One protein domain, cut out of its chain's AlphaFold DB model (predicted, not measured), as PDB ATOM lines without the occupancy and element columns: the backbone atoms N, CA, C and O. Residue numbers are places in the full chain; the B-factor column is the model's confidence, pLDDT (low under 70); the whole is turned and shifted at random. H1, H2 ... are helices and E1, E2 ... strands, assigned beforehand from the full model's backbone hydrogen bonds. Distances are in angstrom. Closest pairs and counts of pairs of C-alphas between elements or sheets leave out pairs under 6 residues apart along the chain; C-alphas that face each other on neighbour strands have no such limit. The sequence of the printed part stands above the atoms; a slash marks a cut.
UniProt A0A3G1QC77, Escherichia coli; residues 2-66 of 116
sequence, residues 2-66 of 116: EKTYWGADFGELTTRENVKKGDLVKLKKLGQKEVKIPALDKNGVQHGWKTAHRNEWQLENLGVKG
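AT A GLANCE: This is residues 2 to 66 of the 116 residues of a protein of Escherichia coli (UniProt A0A3G1QC77). The model is one long hairpin of two antiparallel strands, E1 and E2, a ribbon that bends along its way, with one short helix, H1, packed beside E2 near the hairpin's open end. The hairpin makes the length of the whole, and residues 2 to 9 lead into H1. The printed part has 65 residues, with one named helix and two named strands in the order H1, E1, E2; the sheet's order is E1 - E2, and the class is mostly strand. The whole is only just loose, close to extended, with a radius of gyration of the C-alphas of 15.9 A and spans of 50 by 24 by 24 A.

IN THESE COORDINATES: Find C-alpha 25 at (197.861, 201.548, 155.632); from there strand E1, residues 25 to 40, runs 35.1 A to C-alpha 40 at (180.536, 172.264, 164.414). Strand E2, residues 46 to 61, begins at Gln 46 and runs 38.1 A to C-alpha 61 at (197.722, 203.868, 159.622). Go back to Phe 10 for helix H1, residues 10 to 16, which measures 9.7 A from first to last C-alpha.

HOW THE PARTS SIT: Look first at the hairpin of E1 and E2, whose directions stand at 170 degrees, antiparallel. Near its open end the C-alphas of Val 25 and Asn 61 face each other at 4.6 A, and at the other end those of Leu 40 and Gln 46 face each other at 4.5 A. Between these ends, N 35 and O 52 are within hydrogen-bond range at 2.8 A, and N 28 and O 58 at 2.9 A. Watch E1 bend by 78 degrees at residue 31, and E2 by 71 degrees at residue 49. Now turn to H1: it has 4 pairs of C-alphas within 8 A of E2, the closest being those of Leu 13 and Leu 59, 6.1 A apart. Within 10 A, residues 10 to 16 make 16 pairs with E2 and 1 with E1. In H1 each O i to N i+4 pair is within hydrogen-bond range.

THE WHOLE: The outline is a rod, and the two C-alphas farthest apart are those of His 47 and Gly 66, 50.4 A. The first and last printed C-alphas, of Glu 2 and Gly 66, are 22.0 A apart. The printed part has no cut. The link from E1 to E2, 5 residues, is tight; the link from H1 to E1, 8 residues, is short; neither is long. Read the B-factor column for the pLDDT: its mean over the printed part is 85.3, and it falls under 70 at residues 64 to 66.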
ATOM      1  N   GLU A   2     194.351 192.666 142.505       82.94
ATOM      2  CA  GLU A   2     193.691 192.620 143.813       82.94
ATOM      3  C   GLU A   2     194.318 191.510 144.672       82.94
ATOM      4  O   GLU A   2     194.717 190.472 144.142       82.94
ATOM      5  N   LYS A   3     194.463 191.740 145.982       85.56
ATOM      6  CA  LYS A   3     194.953 190.743 146.946       85.56
ATOM      7  C   LYS A   3     194.027 190.708 148.154       85.56
ATOM      8  O   LYS A   3     193.767 191.749 148.753       85.56
ATOM      9  N   THR A   4     193.605 189.512 148.544       87.44
ATOM     10  CA  THR A   4     192.743 189.286 149.709       87.44
ATOM     11  C   THR A   4     193.557 188.703 150.861       87.44
ATOM     12  O   THR A   4     194.292 187.732 150.678       87.44
ATOM     13  N   TYR A   5     193.410 189.279 152.054       85.62
ATOM     14  CA  TYR A   5     194.040 188.803 153.287       85.62
ATOM     15  C   TYR A   5     192.975 188.481 154.332       85.62
ATOM     16  O   TYR A   5     191.934 189.132 154.381       85.62
ATOM     17  N   TRP A   6     193.265 187.509 155.197       83.19
ATOM     18  CA  TRP A   6     192.356 187.060 156.250       83.19
ATOM     19  C   TRP A   6     192.988 187.264 157.630       83.19
ATOM     20  O   TRP A   6     194.093 186.778 157.895       83.19
ATOM     21  N   GLY A   7     192.270 187.960 158.509       85.69
ATOM     22  CA  GLY A   7     192.664 188.242 159.888       85.69
ATOM     23  C   GLY A   7     191.423 188.505 160.732       85.69
ATOM     24  O   GLY A   7     190.661 189.426 160.450       85.69
ATOM     25  N   ALA A   8     191.187 187.682 161.754       83.88
ATOM     26  CA  ALA A   8     190.019 187.839 162.631       83.88
ATOM     27  C   ALA A   8     190.128 189.064 163.566       83.88
ATOM     28  O   ALA A   8     189.178 189.410 164.252       83.88
ATOM     29  N   ASP A   9     191.298 189.695 163.614       85.00
ATOM     30  CA  ASP A   9     191.640 190.933 164.318       85.00
ATOM     31  C   ASP A   9     191.489 192.196 163.445       85.00
ATOM     32  O   ASP A   9     191.563 193.304 163.964       85.00
ATOM     33  N   PHE A  10     191.226 192.080 162.136       87.50
ATOM     34  CA  PHE A  10     191.162 193.250 161.246       87.50
ATOM     35  C   PHE A  10     190.085 194.271 161.615       87.50
ATOM     36  O   PHE A  10     190.333 195.468 161.488       87.50
ATOM     37  N   GLY A  11     188.916 193.841 162.099       86.06
ATOM     38  CA  GLY A  11     187.869 194.773 162.538       86.06
ATOM     39  C   GLY A  11     188.324 195.655 163.708       86.06
ATOM     40  O   GLY A  11     188.130 196.869 163.694       86.06
ATOM     41  N   GLU A  12     189.007 195.060 164.686       85.69
ATOM     42  CA  GLU A  12     189.572 195.788 165.826       85.69
ATOM     43  C   GLU A  12     190.733 196.685 165.385       85.69
ATOM     44  O   GLU A  12     190.752 197.871 165.702       85.69
ATOM     45  N   LEU A  13     191.668 196.148 164.595       84.88
ATOM     46  CA  LEU A  13     192.845 196.874 164.113       84.88
ATOM     47  C   LEU A  13     192.470 198.100 163.269       84.88
ATOM     48  O   LEU A  13     193.049 199.167 163.445       84.88
ATOM     49  N   THR A  14     191.484 197.974 162.379       87.88
ATOM     50  CA  THR A  14     191.002 199.100 161.559       87.88
ATOM     51  C   THR A  14     190.310 200.173 162.397       87.88
ATOM     52  O   THR A  14     190.498 201.361 162.131       87.88
ATOM     53  N   THR A  15     189.575 199.772 163.436       85.06
ATOM     54  CA  THR A  15     188.933 200.699 164.379       85.06
ATOM     55  C   THR A  15     189.973 201.423 165.237       85.06
ATOM     56  O   THR A  15     189.934 202.647 165.340       85.06
ATOM     57  N   ARG A  16     190.942 200.687 165.802       85.81
ATOM     58  CA  ARG A  16     192.028 201.229 166.637       85.81
ATOM     59  C   ARG A  16     192.860 202.267 165.891       85.81
ATOM     60  O   ARG A  16     193.178 203.315 166.439       85.81
ATOM     61  N   GLU A  17     193.186 201.978 164.636       82.75
ATOM     62  CA  GLU A  17     194.002 202.841 163.775       82.75
ATOM     63  C   GLU A  17     193.168 203.908 163.033       82.75
ATOM     64  O   GLU A  17     193.701 204.655 162.211       82.75
ATOM     65  N   ASN A  18     191.856 203.986 163.312       86.00
ATOM     66  CA  ASN A  18     190.898 204.920 162.707       86.00
ATOM     67  C   ASN A  18     191.015 204.976 161.174       86.00
ATOM     68  O   ASN A  18     191.085 206.054 160.581       86.00
ATOM     69  N   VAL A  19     191.090 203.800 160.544       86.62
ATOM     70  CA  VAL A  19     191.298 203.670 159.100       86.62
ATOM     71  C   VAL A  19     190.066 204.161 158.355       86.62
ATOM     72  O   VAL A  19     188.950 203.688 158.579       86.62
ATOM     73  N   LYS A  20     190.272 205.083 157.419       86.62
ATOM     74  CA  LYS A  20     189.232 205.613 156.538       86.62
ATOM     75  C   LYS A  20     189.509 205.249 155.088       86.62
ATOM     76  O   LYS A  20     190.631 204.940 154.688       86.62
ATOM     77  N   LYS A  21     188.460 205.299 154.264       85.75
ATOM     78  CA  LYS A  21     188.610 205.150 152.814       85.75
ATOM     79  C   LYS A  21     189.598 206.205 152.305       85.75
ATOM     80  O   LYS A  21     189.397 207.392 152.539       85.75
ATOM     81  N   GLY A  22     190.622 205.753 151.586       82.44
ATOM     82  CA  GLY A  22     191.684 206.608 151.049       82.44
ATOM     83  C   GLY A  22     192.956 206.648 151.897       82.44
ATOM     84  O   GLY A  22     193.977 207.113 151.395       82.44
ATOM     85  N   ASP A  23     192.937 206.115 153.122       84.88
ATOM     86  CA  ASP A  23     194.132 206.065 153.962       84.88
ATOM     87  C   ASP A  23     195.177 205.097 153.396       84.88
ATOM     88  O   ASP A  23     194.877 204.010 152.888       84.88
ATOM     89  N   LEU A  24     196.444 205.484 153.536       86.69
ATOM     90  CA  LEU A  24     197.558 204.577 153.321       86.69
ATOM     91  C   LEU A  24     197.795 203.776 154.599       86.69
ATOM     92  O   LEU A  24     198.209 204.332 155.613       86.69
ATOM     93  N   VAL A  25     197.594 202.466 154.523       88.88
ATOM     94  CA  VAL A  25     197.861 201.548 155.632       88.88
ATOM     95  C   VAL A  25     199.041 200.645 155.315       88.88
ATOM     96  O   VAL A  25     199.234 200.209 154.176       88.88
ATOM     97  N   LYS A  26     199.822 200.331 156.342       90.69
ATOM     98  CA  LYS A  26     200.857 199.306 156.293       90.69
ATOM     99  C   LYS A  26     200.357 198.081 157.040       90.69
ATOM    100  O   LYS A  26     199.977 198.163 158.204       90.69
ATOM    101  N   LEU A  27     200.369 196.943 156.351       91.94
ATOM    102  CA  LEU A  27     199.936 195.662 156.894       91.94
ATOM    103  C   LEU A  27     201.123 194.700 156.963       91.94
ATOM    104  O   LEU A  27     201.790 194.465 155.953       91.94
ATOM    105  N   LYS A  28     201.381 194.126 158.140       92.00
ATOM    106  CA  LYS A  28     202.461 193.156 158.357       92.00
ATOM    107  C   LYS A  28     201.927 191.917 159.068       92.00
ATOM    108  O   LYS A  28     201.331 192.029 160.134       92.00
ATOM    109  N   LYS A  29     202.169 190.730 158.501       92.38
ATOM    110  CA  LYS A  29     201.957 189.461 159.212       92.38
ATOM    111  C   LYS A  29     203.081 189.319 160.239       92.38
ATOM    112  O   LYS A  29     204.243 189.230 159.850       92.38
ATOM    113  N   LEU A  30     202.743 189.347 161.525       89.94
ATOM    114  CA  LEU A  30     203.705 189.166 162.616       89.94
ATOM    115  C   LEU A  30     204.045 187.692 162.814       89.94
ATOM    116  O   LEU A  30     205.194 187.346 163.064       89.94
ATOM    117  N   GLY A  31     203.045 186.830 162.659       89.50
ATOM    118  CA  GLY A  31     203.197 185.409 162.901       89.50
ATOM    119  C   GLY A  31     201.903 184.648 162.683       89.50
ATOM    120  O   GLY A  31     200.974 185.103 162.005       89.50
ATOM    121  N   GLN A  32     201.873 183.448 163.241       88.94
ATOM    122  CA  GLN A  32     200.750 182.533 163.178       88.94
ATOM    123  C   GLN A  32     200.676 181.805 164.511       88.94
ATOM    124  O   GLN A  32     201.655 181.199 164.937       88.94
ATOM    125  N   LYS A  33     199.516 181.879 165.161       85.69
ATOM    126  CA  LYS A  33     199.251 181.206 166.430       85.69
ATOM    127  C   LYS A  33     198.224 180.106 166.260       85.69
ATOM    128  O   LYS A  33     197.351 180.182 165.395       85.69
ATOM    129  N   GLU A  34     198.306 179.098 167.108       89.19
ATOM    130  CA  GLU A  34     197.273 178.078 167.213       89.19
ATOM    131  C   GLU A  34     196.147 178.555 168.126       89.19
ATOM    132  O   GLU A  34     196.373 179.099 169.205       89.19
ATOM    133  N   VAL A  35     194.913 178.363 167.675       86.19
ATOM    134  CA  VAL A  35     193.701 178.675 168.427       86.19
ATOM    135  C   VAL A  35     192.769 177.473 168.400       86.19
ATOM    136  O   VAL A  35     192.645 176.787 167.386       86.19
ATOM    137  N   LYS A  36     192.089 177.219 169.517       90.00
ATOM    138  CA  LYS A  36     191.029 176.213 169.577       90.00
ATOM    139  C   LYS A  36     189.719 176.849 169.142       90.00
ATOM    140  O   LYS A  36     189.319 177.873 169.687       90.00
ATOM    141  N   ILE A  37     189.054 176.236 168.174       86.19
ATOM    142  CA  ILE A  37     187.735 176.653 167.698       86.19
ATOM    143  C   ILE A  37     186.751 175.488 167.831       86.19
ATOM    144  O   ILE A  37     187.174 174.330 167.757       86.19
ATOM    145  N   PRO A  38     185.455 175.752 168.050       88.88
ATOM    146  CA  PRO A  38     184.466 174.692 168.163       88.88
ATOM    147  C   PRO A  38     184.374 173.896 166.855       88.88
ATOM    148  O   PRO A  38     184.369 174.451 165.751       88.88
ATOM    149  N   ALA A  39     184.330 172.573 166.978       86.56
ATOM    150  CA  ALA A  39     184.035 171.678 165.871       86.56
ATOM    151  C   ALA A  39     182.511 171.582 165.731       86.56
ATOM    152  O   ALA A  39     181.856 170.941 166.552       86.56
ATOM    153  N   LEU A  40     181.963 172.273 164.729       88.25
ATOM    154  CA  LEU A  40     180.536 172.264 164.414       88.25
ATOM    155  C   LEU A  40     180.220 171.136 163.425       88.25
ATOM    156  O   LEU A  40     180.986 170.912 162.482       88.25
ATOM    157  N   ASP A  41     179.106 170.440 163.640       84.50
ATOM    158  CA  ASP A  41     178.551 169.483 162.685       84.50
ATOM    159  C   ASP A  41     177.781 170.189 161.548       84.50
ATOM    160  O   ASP A  41     177.714 171.419 161.466       84.50
ATOM    161  N   LYS A  42     177.177 169.403 160.650       86.38
ATOM    162  CA  LYS A  42     176.386 169.915 159.515       86.38
ATOM    163  C   LYS A  42     175.140 170.702 159.944       86.38
ATOM    164  O   LYS A  42     174.605 171.452 159.135       86.38
ATOM    165  N   ASN A  43     174.701 170.533 161.189       87.12
ATOM    166  CA  ASN A  43     173.540 171.194 161.776       87.12
ATOM    167  C   ASN A  43     173.940 172.406 162.638       87.12
ATOM    168  O   ASN A  43     173.075 173.047 163.230       87.12
ATOM    169  N   GLY A  44     175.238 172.730 162.719       81.69
ATOM    170  CA  GLY A  44     175.760 173.819 163.543       81.69
ATOM    171  C   GLY A  44     175.892 173.480 165.032       81.69
ATOM    172  O   GLY A  44     176.143 174.379 165.831       81.69
ATOM    173  N   VAL A  45     175.749 172.211 165.420       86.06
ATOM    174  CA  VAL A  45     175.891 171.745 166.804       86.06
ATOM    175  C   VAL A  45     177.365 171.487 167.113       86.06
ATOM    176  O   VAL A  45     178.094 170.884 166.323       86.06
ATOM    177  N   GLN A  46     177.834 171.958 168.269       87.56
ATOM    178  CA  GLN A  46     179.220 171.780 168.703       87.56
ATOM    179  C   GLN A  46     179.450 170.368 169.257       87.56
ATOM    180  O   GLN A  46     178.867 169.993 170.269       87.56
ATOM    181  N   HIS A  47     180.386 169.630 168.657       80.94
ATOM    182  CA  HIS A  47     180.772 168.275 169.077       80.94
ATOM    183  C   HIS A  47     182.225 168.162 169.572       80.94
ATOM    184  O   HIS A  47     182.729 167.063 169.786       80.94
ATOM    185  N   GLY A  48     182.919 169.285 169.777       86.31
ATOM    186  CA  GLY A  48     184.269 169.284 170.340       86.31
ATOM    187  C   GLY A  48     185.064 170.541 170.020       86.31
ATOM    188  O   GLY A  48     184.503 171.577 169.661       86.31
ATOM    189  N   TRP A  49     186.386 170.434 170.137       87.88
ATOM    190  CA  TRP A  49     187.343 171.493 169.823       87.88
ATOM    191  C   TRP A  49     188.295 171.019 168.729       87.88
ATOM    192  O   TRP A  49     188.782 169.892 168.780       87.88
ATOM    193  N   LYS A  50     188.596 171.887 167.767       89.31
ATOM    194  CA  LYS A  50     189.637 171.671 166.758       89.31
ATOM    195  C   LYS A  50     190.690 172.767 166.844       89.31
ATOM    196  O   LYS A  50     190.372 173.912 167.170       89.31
ATOM    197  N   THR A  51     191.932 172.421 166.537       88.38
ATOM    198  CA  THR A  51     193.018 173.395 166.426       88.38
ATOM    199  C   THR A  51     192.982 174.026 165.040       88.38
ATOM    200  O   THR A  51     192.889 173.331 164.031       88.38
ATOM    201  N   ALA A  52     193.033 175.350 164.991       85.88
ATOM    202  CA  ALA A  52     193.156 176.125 163.771       85.88
ATOM    203  C   ALA A  52     194.312 177.108 163.906       85.88
ATOM    204  O   ALA A  52     194.640 177.559 165.002       85.88
ATOM    205  N   HIS A  53     194.903 177.479 162.780       87.25
ATOM    206  CA  HIS A  53     195.935 178.497 162.773       87.25
ATOM    207  C   HIS A  53     195.346 179.864 162.445       87.25
ATOM    208  O   HIS A  53     194.675 180.045 161.428       87.25
ATOM    209  N   ARG A  54     195.628 180.842 163.301       85.75
ATOM    210  CA  ARG A  54     195.220 182.233 163.140       85.75
ATOM    211  C   ARG A  54     196.452 183.087 162.877       85.75
ATOM    212  O   ARG A  54     197.404 183.063 163.653       85.75
ATOM    213  N   ASN A  55     196.425 183.845 161.786       89.56
ATOM    214  CA  ASN A  55     197.458 184.839 161.513       89.56
ATOM    215  C   ASN A  55     197.347 185.988 162.517       89.56
ATOM    216  O   ASN A  55     196.238 186.406 162.851       89.56
ATOM    217  N   GLU A  56     198.492 186.490 162.957       87.25
ATOM    218  CA  GLU A  56     198.575 187.711 163.755       87.25
ATOM    219  C   GLU A  56     199.038 188.852 162.867       87.25
ATOM    220  O   GLU A  56     200.065 188.744 162.182       87.25
ATOM    221  N   TRP A  57     198.266 189.933 162.865       91.56
ATOM    222  CA  TRP A  57     198.506 191.061 161.989       91.56
ATOM    223  C   TRP A  57     198.834 192.319 162.779       91.56
ATOM    224  O   TRP A  57     198.277 192.603 163.835       91.56
ATOM    225  N   GLN A  58     199.736 193.109 162.217       88.56
ATOM    226  CA  GLN A  58     199.963 194.484 162.615       88.56
ATOM    227  C   GLN A  58     199.447 195.387 161.503       88.56
ATOM    228  O   GLN A  58     199.872 195.259 160.350       88.56
ATOM    229  N   LEU A  59     198.536 196.284 161.865       89.12
ATOM    230  CA  LEU A  59     198.060 197.365 161.016       89.12
ATOM    231  C   LEU A  59     198.571 198.677 161.602       89.12
ATOM    232  O   LEU A  59     198.454 198.897 162.805       89.12
ATOM    233  N   GLU A  60     199.144 199.505 160.741       88.12
ATOM    234  CA  GLU A  60     199.600 200.856 161.054       88.12
ATOM    235  C   GLU A  60     198.980 201.811 160.030       88.12
ATOM    236  O   GLU A  60     199.141 201.616 158.816       88.12
ATOM    237  N   ASN A  61     198.239 202.818 160.497       88.50
ATOM    238  CA  ASN A  61     197.722 203.868 159.622       88.50
ATOM    239  C   ASN A  61     198.791 204.949 159.417       88.50
ATOM    240  O   ASN A  61     199.151 205.669 160.344       88.50
ATOM    241  N   LEU A  62     199.281 205.095 158.183       87.12
ATOM    242  CA  LEU A  62     200.308 206.080 157.831       87.12
ATOM    243  C   LEU A  62     199.721 207.479 157.562       87.12
ATOM    244  O   LEU A  62     200.441 208.382 157.141       87.12
ATOM    245  N   GLY A  63     198.419 207.674 157.794       71.12
ATOM    246  CA  GLY A  63     197.816 208.992 157.989       71.12
ATOM    247  C   GLY A  63     197.688 209.856 156.738       71.12
ATOM    248  O   GLY A  63     197.487 211.065 156.859       71.12
ATOM    249  N   VAL A  64     197.779 209.279 155.535       60.78
ATOM    250  CA  VAL A  64     197.638 210.041 154.285       60.78
ATOM    251  C   VAL A  64     196.169 210.414 154.055       60.78
ATOM    252  O   VAL A  64     195.482 209.844 153.212       60.78
ATOM    253  N   LYS A  65     195.691 211.420 154.787       59.50
ATOM    254  CA  LYS A  65     194.446 212.115 154.477       59.50
ATOM    255  C   LYS A  65     194.671 212.963 153.227       59.50
ATOM    256  O   LYS A  65     195.331 213.993 153.291       59.50
ATOM    257  N   GLY A  66     194.106 212.538 152.099       49.41
ATOM    258  CA  GLY A  66     193.894 213.425 150.949       49.41
ATOM    259  C   GLY A  66     194.598 213.064 149.643       49.41
ATOM    260  O   GLY A  66     194.447 213.812 148.682       49.41
TER     261      GLY A  66